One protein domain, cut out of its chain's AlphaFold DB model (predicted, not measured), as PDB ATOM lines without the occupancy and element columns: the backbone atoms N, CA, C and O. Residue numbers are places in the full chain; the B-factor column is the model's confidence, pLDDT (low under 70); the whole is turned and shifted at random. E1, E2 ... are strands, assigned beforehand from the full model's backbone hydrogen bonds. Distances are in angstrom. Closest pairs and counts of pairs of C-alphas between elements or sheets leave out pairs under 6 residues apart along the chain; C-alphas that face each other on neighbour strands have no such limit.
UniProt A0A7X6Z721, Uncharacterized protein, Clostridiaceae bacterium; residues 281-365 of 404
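This is residues 281 to 365 of the 404 residues of an uncharacterized protein of Clostridiaceae bacterium (UniProt A0A7X6Z721). One long, twisted sheet of six strands zigzags from strand to strand with no second layer over either face, and a loose tail, of which residues 357 to 365 stick out, follows its last strand. The long strands E2 and E3 both bend, and the short E1 folds back beside the beginning of E2, at the far end of the sheet from the tail. The printed part has 85 residues, with no named helix and six named strands, E1 to E6 in turn along it; the sheet's order is E1 - E2 - E3 - E4 - E5 - E6, antiparallel throughout, and the class is all strand. The whole is loose, with a radius of gyration of the C-alphas of 17.3 A and spans of 57 by 27 by 19 A.

The strands form a meander, each the antiparallel neighbour of the one before. E1, residues 281 to 283, is an edge strand and forms a hairpin with E2, residues 286 to 301; N 281 and O 289 are 2.9 A apart, within hydrogen-bond range. The pairing of E2 is staggered: its residues 286 to 289 pair with E1, and 289 to 301 with E3, residues 304 to 315. E2 and E3 are antiparallel at 161 degrees, with N 292 and O 312 at 2.8 A and N 299 and O 306 at 2.8 A. E2 bends by 70 degrees at residue 294 and E3 by 75 degrees at residue 309. E3 forms a hairpin with E4, residues 326 to 333, with N 311 and O 328 at 2.9 A. E4 and E5, residues 336 to 343, are antiparallel at 169 degrees, with N 329 and O 340 at 2.8 A. E6, residues 347 to 353, is the other edge strand; N 339 of E5 and O 351 of E6 are 2.8 A apart. E1 and E6 are apart, and so are E2 and E5.

E1 begins at C-alpha 281, (214.617, 120.591, 198.652), and is 6.7 A long from first to last C-alpha. E2 is the longest strand, 38.6 A, and ends at C-alpha 301, (225.483, 110.691, 172.000). E3 measures 28.9 A, E4 23.4 A, E5 23.9 A and E6 20.3 A. E6 ends at C-alpha 353, (216.698, 114.685, 167.916).

The two C-alphas farthest apart, those of Gly 285 and Pro 365, are 60.8 A apart. Without residues 357 to 365, which stand free, the body spans 47 by 25 by 18 A. The printed part has no cut and no long link; the link from E3 to E4, with 10 residues, is short, and the other four are tight. The mean pLDDT of the printed part is 79.9, and 22 residues are under 70, among them 302 to 304 and 351 to 365.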
ATOM      1  N   LEU A 281     213.965 119.301 198.519       94.38
ATOM      2  CA  LEU A 281     214.617 120.591 198.652       94.38
ATOM      3  C   LEU A 281     213.880 121.432 199.697       94.38
ATOM      4  O   LEU A 281     212.718 121.798 199.494       94.38
ATOM      5  N   ASP A 282     214.595 121.787 200.759       93.81
ATOM      6  CA  ASP A 282     214.150 122.701 201.800       93.81
ATOM      7  C   ASP A 282     214.930 124.023 201.714       93.81
ATOM      8  O   ASP A 282     216.155 124.035 201.566       93.81
ATOM      9  N   VAL A 283     214.216 125.145 201.819       90.88
ATOM     10  CA  VAL A 283     214.772 126.508 201.847       90.88
ATOM     11  C   VAL A 283     214.060 127.296 202.943       90.88
ATOM     12  O   VAL A 283     212.839 127.241 203.066       90.88
ATOM     13  N   GLY A 284     214.805 128.008 203.784       88.06
ATOM     14  CA  GLY A 284     214.250 128.680 204.968       88.06
ATOM     15  C   GLY A 284     213.635 127.730 206.014       88.06
ATOM     16  O   GLY A 284     212.825 128.156 206.836       88.06
ATOM     17  N   GLY A 285     213.988 126.440 205.987       86.94
ATOM     18  CA  GLY A 285     213.412 125.384 206.826       86.94
ATOM     19  C   GLY A 285     212.035 124.891 206.370       86.94
ATOM     20  O   GLY A 285     211.381 124.151 207.108       86.94
ATOM     21  N   GLU A 286     211.586 125.296 205.181       90.94
ATOM     22  CA  GLU A 286     210.342 124.846 204.563       90.94
ATOM     23  C   GLU A 286     210.651 124.050 203.292       90.94
ATOM     24  O   GLU A 286     211.486 124.452 202.484       90.94
ATOM     25  N   THR A 287     209.966 122.922 203.096       93.44
ATOM     26  CA  THR A 287     210.070 122.155 201.853       93.44
ATOM     27  C   THR A 287     209.449 122.941 200.711       93.44
ATOM     28  O   THR A 287     208.247 123.203 200.725       93.44
ATOM     29  N   VAL A 288     210.261 123.296 199.717       92.88
ATOM     30  CA  VAL A 288     209.829 124.065 198.539       92.88
ATOM     31  C   VAL A 288     209.643 123.184 197.311       92.88
ATOM     32  O   VAL A 288     208.856 123.525 196.426       92.88
ATOM     33  N   ALA A 289     210.329 122.041 197.251       92.94
ATOM     34  CA  ALA A 289     210.139 121.073 196.183       92.94
ATOM     35  C   ALA A 289     210.431 119.640 196.632       92.94
ATOM     36  O   ALA A 289     211.324 119.380 197.438       92.94
ATOM     37  N   THR A 290     209.707 118.700 196.040       95.94
ATOM     38  CA  THR A 290     209.999 117.269 196.103       95.94
ATOM     39  C   THR A 290     210.149 116.725 194.691       95.94
ATOM     40  O   THR A 290     209.544 117.234 193.749       95.94
ATOM     41  N   ALA A 291     210.970 115.699 194.521       96.06
ATOM     42  CA  ALA A 291     211.189 115.053 193.243       96.06
ATOM     43  C   ALA A 291     211.192 113.533 193.386       96.06
ATOM     44  O   ALA A 291     211.663 112.984 194.381       96.06
ATOM     45  N   THR A 292     210.703 112.849 192.359       97.88
ATOM     46  CA  THR A 292     210.894 111.411 192.168       97.88
ATOM     47  C   THR A 292     211.490 111.185 190.794       97.88
ATOM     48  O   THR A 292     211.151 111.893 189.850       97.88
ATOM     49  N   PHE A 293     212.397 110.227 190.680       97.69
ATOM     50  CA  PHE A 293     213.046 109.908 189.418       97.69
ATOM     51  C   PHE A 293     213.224 108.401 189.277       97.69
ATOM     52  O   PHE A 293     213.362 107.684 190.269       97.69
ATOM     53  N   SER A 294     213.182 107.917 188.040       97.88
ATOM     54  CA  SER A 294     213.252 106.494 187.712       97.88
ATOM     55  C   SER A 294     214.110 106.280 186.482       97.88
ATOM     56  O   SER A 294     213.915 106.950 185.468       97.88
ATOM     57  N   ASP A 295     215.016 105.307 186.565       96.50
ATOM     58  CA  ASP A 295     215.967 104.968 185.502       96.50
ATOM     59  C   ASP A 295     216.712 106.199 184.935       96.50
ATOM     60  O   ASP A 295     217.008 106.247 183.740       96.50
ATOM     61  N   LEU A 296     216.974 107.202 185.783       95.69
ATOM     62  CA  LEU A 296     217.558 108.478 185.384       95.69
ATOM     63  C   LEU A 296     219.053 108.311 185.104       95.69
ATOM     64  O   LEU A 296     219.791 107.822 185.961       95.69
ATOM     65  N   ASP A 297     219.493 108.735 183.926       92.94
ATOM     66  CA  ASP A 297     220.872 108.584 183.458       92.94
ATOM     67  C   ASP A 297     221.241 109.717 182.484       92.94
ATOM     68  O   ASP A 297     220.367 110.304 181.843       92.94
ATOM     69  N   ALA A 298     222.527 110.043 182.384       86.88
ATOM     70  CA  ALA A 298     223.064 111.009 181.433       86.88
ATOM     71  C   ALA A 298     223.852 110.255 180.355       86.88
ATOM     72  O   ALA A 298     224.944 109.746 180.597       86.88
ATOM     73  N   VAL A 299     223.291 110.185 179.149       84.06
ATOM     74  CA  VAL A 299     223.861 109.428 178.032       84.06
ATOM     75  C   VAL A 299     224.518 110.376 177.042       84.06
ATOM     76  O   VAL A 299     223.868 111.263 176.492       84.06
ATOM     77  N   VAL A 300     225.792 110.128 176.741       79.81
ATOM     78  CA  VAL A 300     226.525 110.856 175.698       79.81
ATOM     79  C   VAL A 300     226.218 110.252 174.328       79.81
ATOM     80  O   VAL A 300     226.488 109.073 174.077       79.81
ATOM     81  N   VAL A 301     225.706 111.064 173.404       70.00
ATOM     82  CA  VAL A 301     225.483 110.691 172.000       70.00
ATOM     83  C   VAL A 301     226.089 111.763 171.112       70.00
ATOM     84  O   VAL A 301     225.669 112.912 171.163       70.00
ATOM     85  N   ASP A 302     227.067 111.381 170.285       66.69
ATOM     86  CA  ASP A 302     227.763 112.306 169.376       66.69
ATOM     87  C   ASP A 302     228.247 113.590 170.086       66.69
ATOM     88  O   ASP A 302     228.011 114.694 169.606       66.69
ATOM     89  N   GLU A 303     228.914 113.423 171.236       69.00
ATOM     90  CA  GLU A 303     229.494 114.514 172.048       69.00
ATOM     91  C   GLU A 303     228.458 115.451 172.702       69.00
ATOM     92  O   GLU A 303     228.823 116.487 173.247       69.00
ATOM     93  N   GLN A 304     227.174 115.076 172.697       64.44
ATOM     94  CA  GLN A 304     226.109 115.780 173.411       64.44
ATOM     95  C   GLN A 304     225.534 114.922 174.538       64.44
ATOM     96  O   GLN A 304     225.292 113.727 174.356       64.44
ATOM     97  N   ASP A 305     225.282 115.551 175.683       75.12
ATOM     98  CA  ASP A 305     224.663 114.918 176.843       75.12
ATOM     99  C   ASP A 305     223.138 114.940 176.734       75.12
ATOM    100  O   ASP A 305     222.512 115.993 176.581       75.12
ATOM    101  N   TYR A 306     222.530 113.765 176.868       80.69
ATOM    102  CA  TYR A 306     221.087 113.590 176.911       80.69
ATOM    103  C   TYR A 306     220.684 112.990 178.246       80.69
ATOM    104  O   TYR A 306     221.127 111.903 178.612       80.69
ATOM    105  N   LEU A 307     219.787 113.671 178.955       86.94
ATOM    106  CA  LEU A 307     219.122 113.073 180.104       86.94
ATOM    107  C   LEU A 307     218.146 112.001 179.594       86.94
ATOM    108  O   LEU A 307     217.408 112.223 178.641       86.94
ATOM    109  N   VAL A 308     218.145 110.815 180.183       92.75
ATOM    110  CA  VAL A 308     217.165 109.760 179.903       92.75
ATOM    111  C   VAL A 308     216.568 109.269 181.210       92.75
ATOM    112  O   VAL A 308     217.139 109.496 182.271       92.75
ATOM    113  N   GLY A 309     215.417 108.607 181.131       95.50
ATOM    114  CA  GLY A 309     214.633 108.210 182.294       95.50
ATOM    115  C   GLY A 309     213.506 109.193 182.585       95.50
ATOM    116  O   GLY A 309     213.182 110.061 181.770       95.50
ATOM    117  N   GLU A 310     212.883 109.026 183.742       97.19
ATOM    118  CA  GLU A 310     211.727 109.805 184.174       97.19
ATOM    119  C   GLU A 310     212.089 110.655 185.394       97.19
ATOM    120  O   GLU A 310     212.786 110.195 186.298       97.19
ATOM    121  N   LEU A 311     211.589 111.887 185.434       96.12
ATOM    122  CA  LEU A 311     211.701 112.802 186.565       96.12
ATOM    123  C   LEU A 311     210.358 113.505 186.756       96.12
ATOM    124  O   LEU A 311     209.779 114.029 185.810       96.12
ATOM    125  N   GLU A 312     209.867 113.553 187.984       95.75
ATOM    126  CA  GLU A 312     208.685 114.315 188.369       95.75
ATOM    127  C   GLU A 312     209.037 115.201 189.559       95.75
ATOM    128  O   GLU A 312     209.498 114.698 190.580       95.75
ATOM    129  N   VAL A 313     208.814 116.507 189.426       94.06
ATOM    130  CA  VAL A 313     209.074 117.524 190.444       94.06
ATOM    131  C   VAL A 313     207.756 118.170 190.853       94.06
ATOM    132  O   VAL A 313     207.026 118.717 190.025       94.06
ATOM    133  N   THR A 314     207.463 118.141 192.144       92.31
ATOM    134  CA  THR A 314     206.348 118.863 192.753       92.31
ATOM    135  C   THR A 314     206.897 120.086 193.465       92.31
ATOM    136  O   THR A 314     207.732 119.964 194.356       92.31
ATOM    137  N   VAL A 315     206.440 121.271 193.059       90.44
ATOM    138  CA  VAL A 315     206.728 122.522 193.766       90.44
ATOM    139  C   VAL A 315     205.664 122.698 194.843       90.44
ATOM    140  O   VAL A 315     204.476 122.758 194.531       90.44
ATOM    141  N   GLU A 316     206.093 122.742 196.099       85.44
ATOM    142  CA  GLU A 316     205.213 122.815 197.274       85.44
ATOM    143  C   GLU A 316     204.820 124.267 197.615       85.44
ATOM    144  O   GLU A 316     203.901 124.510 198.399       85.44
ATOM    145  N   ASP A 317     205.479 125.252 196.993       77.31
ATOM    146  CA  ASP A 317     205.129 126.666 197.123       77.31
ATOM    147  C   ASP A 317     203.826 126.990 196.368       77.31
ATOM    148  O   ASP A 317     203.798 127.157 195.144       77.31
ATOM    149  N   GLU A 318     202.732 127.149 197.121       66.50
ATOM    150  CA  GLU A 318     201.417 127.539 196.593       66.50
ATOM    151  C   GLU A 318     201.431 128.896 195.853       66.50
ATOM    152  O   GLU A 318     200.521 129.184 195.069       66.50
ATOM    153  N   THR A 319     202.442 129.748 196.077       70.44
ATOM    154  CA  THR A 319     202.582 131.050 195.405       70.44
ATOM    155  C   THR A 319     203.255 130.964 194.038       70.44
ATOM    156  O   THR A 319     203.071 131.874 193.224       70.44
ATOM    157  N   ALA A 320     203.944 129.858 193.735       66.94
ATOM    158  CA  ALA A 320     204.633 129.648 192.462       66.94
ATOM    159  C   ALA A 320     203.669 129.574 191.263       66.94
ATOM    160  O   ALA A 320     204.075 129.759 190.116       66.94
ATOM    161  N   GLY A 321     202.376 129.325 191.508       68.81
ATOM    162  CA  GLY A 321     201.336 129.356 190.477       68.81
ATOM    163  C   GLY A 321     201.429 128.224 189.450       68.81
ATOM    164  O   GLY A 321     200.794 128.308 188.398       68.81
ATOM    165  N   ILE A 322     202.198 127.171 189.741       75.38
ATOM    166  CA  ILE A 322     202.343 126.005 188.869       75.38
ATOM    167  C   ILE A 322     201.144 125.070 189.108       75.38
ATOM    168  O   ILE A 322     200.918 124.647 190.241       75.38
ATOM    169  N   PRO A 323     200.336 124.751 188.080       75.62
ATOM    170  CA  PRO A 323     199.048 124.077 188.268       75.62
ATOM    171  C   PRO A 323     199.146 122.575 188.595       75.62
ATOM    172  O   PRO A 323     198.114 121.943 188.818       75.62
ATOM    173  N   GLY A 324     200.350 122.002 188.629       81.62
ATOM    174  CA  GLY A 324     200.597 120.598 188.945       81.62
ATOM    175  C   GLY A 324     202.085 120.233 188.877       81.62
ATOM    176  O   GLY A 324     202.913 121.115 188.644       81.62
ATOM    177  N   PRO A 325     202.434 118.947 189.059       87.31
ATOM    178  CA  PRO A 325     203.813 118.482 188.967       87.31
ATOM    179  C   PRO A 325     204.410 118.730 187.582       87.31
ATOM    180  O   PRO A 325     203.758 118.502 186.552       87.31
ATOM    181  N   ILE A 326     205.665 119.171 187.575       89.94
ATOM    182  CA  ILE A 326     206.503 119.224 186.383       89.94
ATOM    183  C   ILE A 326     207.007 117.808 186.140       89.94
ATOM    184  O   ILE A 326     207.527 117.178 187.056       89.94
ATOM    185  N   TYR A 327     206.868 117.301 184.925       91.50
ATOM    186  CA  TYR A 327     207.386 115.992 184.559       91.50
ATOM    187  C   TYR A 327     208.353 116.102 183.390       91.50
ATOM    188  O   TYR A 327     208.243 116.995 182.548       91.50
ATOM    189  N   TYR A 328     209.273 115.154 183.349       91.25
ATOM    190  CA  TYR A 328     210.224 114.924 182.288       91.25
ATOM    191  C   TYR A 328     210.304 113.421 182.000       91.25
ATOM    192  O   TYR A 328     210.312 112.608 182.924       91.25
ATOM    193  N   SER A 329     210.376 113.053 180.724       93.31
ATOM    194  CA  SER A 329     210.632 111.687 180.268       93.31
ATOM    195  C   SER A 329     211.537 111.719 179.045       93.31
ATOM    196  O   SER A 329     211.115 112.176 177.984       93.31
ATOM    197  N   GLY A 330     212.758 111.209 179.173       91.81
ATOM    198  CA  GLY A 330     213.734 111.088 178.091       91.81
ATOM    199  C   GLY A 330     213.976 109.633 177.707       91.81
ATOM    200  O   GLY A 330     214.140 108.769 178.567       91.81
ATOM    201  N   THR A 331     214.039 109.334 176.412       91.94
ATOM    202  CA  THR A 331     214.375 107.993 175.921       91.94
ATOM    203  C   THR A 331     215.315 108.045 174.730       91.94
ATOM    204  O   THR A 331     215.171 108.891 173.849       91.94
ATOM    205  N   MET A 332     216.207 107.059 174.655       85.94
ATOM    206  CA  MET A 332     217.043 106.795 173.488       85.94
ATOM    207  C   MET A 332     216.559 105.534 172.774       85.94
ATOM    208  O   MET A 332     216.607 104.436 173.332       85.94
ATOM    209  N   THR A 333     216.128 105.663 171.517       81.19
ATOM    210  CA  THR A 333     215.718 104.520 170.686       81.19
ATOM    211  C   THR A 333     216.463 104.541 169.360       81.19
ATOM    212  O   THR A 333     216.285 105.438 168.547       81.19
ATOM    213  N   GLY A 334     217.299 103.530 169.113       73.31
ATOM    214  CA  GLY A 334     217.971 103.370 167.817       73.31
ATOM    215  C   GLY A 334     218.936 104.503 167.439       73.31
ATOM    216  O   GLY A 334     219.206 104.669 166.256       73.31
ATOM    217  N   GLY A 335     219.452 105.259 168.416       72.25
ATOM    218  CA  GLY A 335     220.321 106.423 168.190       72.25
ATOM    219  C   GLY A 335     219.579 107.757 168.054       72.25
ATOM    220  O   GLY A 335     220.235 108.782 167.931       72.25
ATOM    221  N   ALA A 336     218.244 107.753 168.115       77.12
ATOM    222  CA  ALA A 336     217.434 108.961 168.209       77.12
ATOM    223  C   ALA A 336     217.051 109.237 169.667       77.12
ATOM    224  O   ALA A 336     216.676 108.315 170.405       77.12
ATOM    225  N   PHE A 337     217.128 110.507 170.052       80.00
ATOM    226  CA  PHE A 337     216.650 111.011 171.328       80.00
ATOM    227  C   PHE A 337     215.214 111.511 171.187       80.00
ATOM    228  O   PHE A 337     214.873 112.216 170.235       80.00
ATOM    229  N   SER A 338     214.385 111.195 172.175       82.50
ATOM    230  CA  SER A 338     213.095 111.847 172.365       82.50
ATOM    231  C   SER A 338     212.881 112.164 173.837       82.50
ATOM    232  O   SER A 338     212.960 111.271 174.679       82.50
ATOM    233  N   GLY A 339     212.572 113.421 174.127       84.50
ATOM    234  CA  GLY A 339     212.210 113.929 175.435       84.50
ATOM    235  C   GLY A 339     210.804 114.516 175.433       84.50
ATOM    236  O   GLY A 339     210.352 115.093 174.446       84.50
ATOM    237  N   GLU A 340     210.120 114.406 176.556       83.62
ATOM    238  CA  GLU A 340     208.889 115.124 176.845       83.62
ATOM    239  C   GLU A 340     209.070 115.854 178.170       83.62
ATOM    240  O   GLU A 340     209.481 115.239 179.150       83.62
ATOM    241  N   ILE A 341     208.775 117.151 178.204       86.88
ATOM    242  CA  ILE A 341     208.748 117.950 179.430       86.88
ATOM    243  C   ILE A 341     207.429 118.699 179.514       86.88
ATOM    244  O   ILE A 341     206.929 119.204 178.509       86.88
ATOM    245  N   GLY A 342     206.843 118.803 180.697       77.62
ATOM    246  CA  GLY A 342     205.574 119.495 180.827       77.62
ATOM    247  C   GLY A 342     205.097 119.668 182.250       77.62
ATOM    248  O   GLY A 342     205.745 119.257 183.204       77.62
ATOM    249  N   VAL A 343     203.919 120.264 182.372       82.81
ATOM    250  CA  VAL A 343     203.125 120.281 183.597       82.81
ATOM    251  C   VAL A 343     201.923 119.386 183.351       82.81
ATOM    252  O   VAL A 343     201.159 119.626 182.406       82.81
ATOM    253  N   ARG A 344     201.766 118.341 184.176       77.25
ATOM    254  CA  ARG A 344     200.687 117.358 183.992       77.25
ATOM    255  C   ARG A 344     199.335 118.058 183.848       77.25
ATOM    256  O   ARG A 344     199.031 119.006 184.566       77.25
ATOM    257  N   ASP A 345     198.534 117.571 182.904       73.12
ATOM    258  CA  ASP A 345     197.187 118.066 182.593       73.12
ATOM    259  C   ASP A 345     197.100 119.533 182.116       73.12
ATOM    260  O   ASP A 345     195.991 120.047 181.943       73.12
ATOM    261  N   TYR A 346     198.233 120.204 181.862       71.19
ATOM    262  CA  TYR A 346     198.258 121.610 181.448       71.19
ATOM    263  C   TYR A 346     199.004 121.850 180.130       71.19
ATOM    264  O   TYR A 346     198.413 122.364 179.182       71.19
ATOM    265  N   LEU A 347     200.284 121.478 180.054       71.19
ATOM    266  CA  LEU A 347     201.132 121.718 178.883       71.19
ATOM    267  C   LEU A 347     202.208 120.642 178.787       71.19
ATOM    268  O   LEU A 347     202.792 120.283 179.805       71.19
ATOM    269  N   SER A 348     202.526 120.204 177.572       71.31
ATOM    270  CA  SER A 348     203.723 119.413 177.300       71.31
ATOM    271  C   SER A 348     204.444 119.898 176.049       71.31
ATOM    272  O   SER A 348     203.833 120.406 175.107       71.31
ATOM    273  N   VAL A 349     205.764 119.768 176.074       68.94
ATOM    274  CA  VAL A 349     206.686 120.078 174.989       68.94
ATOM    275  C   VAL A 349     207.450 118.802 174.673       68.94
ATOM    276  O   VAL A 349     208.040 118.185 175.559       68.94
ATOM    277  N   TYR A 350     207.436 118.416 173.400       71.31
ATOM    278  CA  TYR A 350     208.192 117.278 172.896       71.31
ATOM    279  C   TYR A 350     209.468 117.777 172.228       71.31
ATOM    280  O   TYR A 350     209.431 118.680 171.395       71.31
ATOM    281  N   LEU A 351     210.586 117.168 172.591       65.94
ATOM    282  CA  LEU A 351     211.903 117.416 172.030       65.94
ATOM    283  C   LEU A 351     212.341 116.135 171.326       65.94
ATOM    284  O   LEU A 351     212.362 115.073 171.935       65.94
ATOM    285  N   GLY A 352     212.663 116.211 170.041       64.25
ATOM    286  CA  GLY A 352     213.163 115.073 169.274       64.25
ATOM    287  C   GLY A 352     214.468 115.441 168.594       64.25
ATOM    288  O   GLY A 352     214.565 116.513 168.000       64.25
ATOM    289  N   TYR A 353     215.457 114.557 168.667       65.44
ATOM    290  CA  TYR A 353     216.698 114.685 167.916       65.44
ATOM    291  C   TYR A 353     217.015 113.368 167.212       65.44
ATOM    292  O   TYR A 353     217.148 112.316 167.838       65.44
ATOM    293  N   GLU A 354     217.161 113.436 165.891       64.56
ATOM    294  CA  GLU A 354     217.653 112.341 165.064       64.56
ATOM    295  C   GLU A 354     218.711 112.885 164.107       64.56
ATOM    296  O   GLU A 354     218.478 113.831 163.350       64.56
ATOM    297  N   LYS A 355     219.889 112.263 164.112       60.22
ATOM    298  CA  LYS A 355     220.942 112.588 163.157       60.22
ATOM    299  C   LYS A 355     220.661 111.914 161.820       60.22
ATOM    300  O   LYS A 355     220.767 110.695 161.691       60.22
ATOM    301  N   LEU A 356     220.380 112.719 160.802       57.84
ATOM    302  CA  LEU A 356     220.217 112.226 159.439       57.84
ATOM    303  C   LEU A 356     221.574 111.900 158.799       57.84
ATOM    304  O   LEU A 356     222.549 112.651 158.909       57.84
ATOM    305  N   GLY A 357     221.633 110.774 158.087       55.38
ATOM    306  CA  GLY A 357     222.762 110.447 157.225       55.38
ATOM    307  C   GLY A 357     222.847 111.416 156.042       55.38
ATOM    308  O   GLY A 357     221.834 111.881 155.528       55.38
ATOM    309  N   SER A 358     224.055 111.679 155.536       54.53
ATOM    310  CA  SER A 358     224.268 112.606 154.408       54.53
ATOM    311  C   SER A 358     223.560 112.212 153.106       54.53
ATOM    312  O   SER A 358     223.435 113.041 152.213       54.53
ATOM    313  N   ALA A 359     223.122 110.956 152.976       54.44
ATOM    314  CA  ALA A 359     222.361 110.462 151.828       54.44
ATOM    315  C   ALA A 359     220.839 110.655 151.967       54.44
ATOM    316  O   ALA A 359     220.140 110.603 150.957       54.44
ATOM    317  N   ASP A 360     220.352 110.864 153.191       56.62
ATOM    318  CA  ASP A 360     218.935 111.077 153.520       56.62
ATOM    319  C   ASP A 360     218.611 112.577 153.686       56.62
ATOM    320  O   ASP A 360     217.462 112.971 153.858       56.62
ATOM    321  N   ALA A 361     219.650 113.408 153.590       52.88
ATOM    322  CA  ALA A 361     219.625 114.857 153.552       52.88
ATOM    323  C   ALA A 361     219.163 115.383 152.183       52.88
ATOM    324  O   ALA A 361     219.927 115.325 151.216       52.88
ATOM    325  N   ASP A 362     217.952 115.938 152.096       60.41
ATOM    326  CA  ASP A 362     217.552 116.769 150.955       60.41
ATOM    327  C   ASP A 362     217.896 118.229 151.271       60.41
ATOM    328  O   ASP A 362     217.504 118.748 152.315       60.41
ATOM    329  N   ILE A 363     218.685 118.871 150.407       60.00
ATOM    330  CA  ILE A 363     219.063 120.282 150.546       60.00
ATOM    331  C   ILE A 363     218.257 121.049 149.495       60.00
ATOM    332  O   ILE A 363     218.562 120.930 148.301       60.00
ATOM    333  N   PRO A 364     217.219 121.807 149.892       64.25
ATOM    334  CA  PRO A 364     216.420 122.565 148.947       64.25
ATOM    335  C   PRO A 364     217.293 123.602 148.221       64.25
ATOM    336  O   PRO A 364     218.059 124.328 148.849       64.25
ATOM    337  N   PRO A 365     217.216 123.724 146.888       63.94
ATOM    338  CA  PRO A 365     217.888 124.818 146.204       63.94
ATOM    339  C   PRO A 365     217.126 126.128 146.445       63.94
ATOM    340  O   PRO A 365     215.900 126.163 146.324       63.94
TER     341      PRO A 365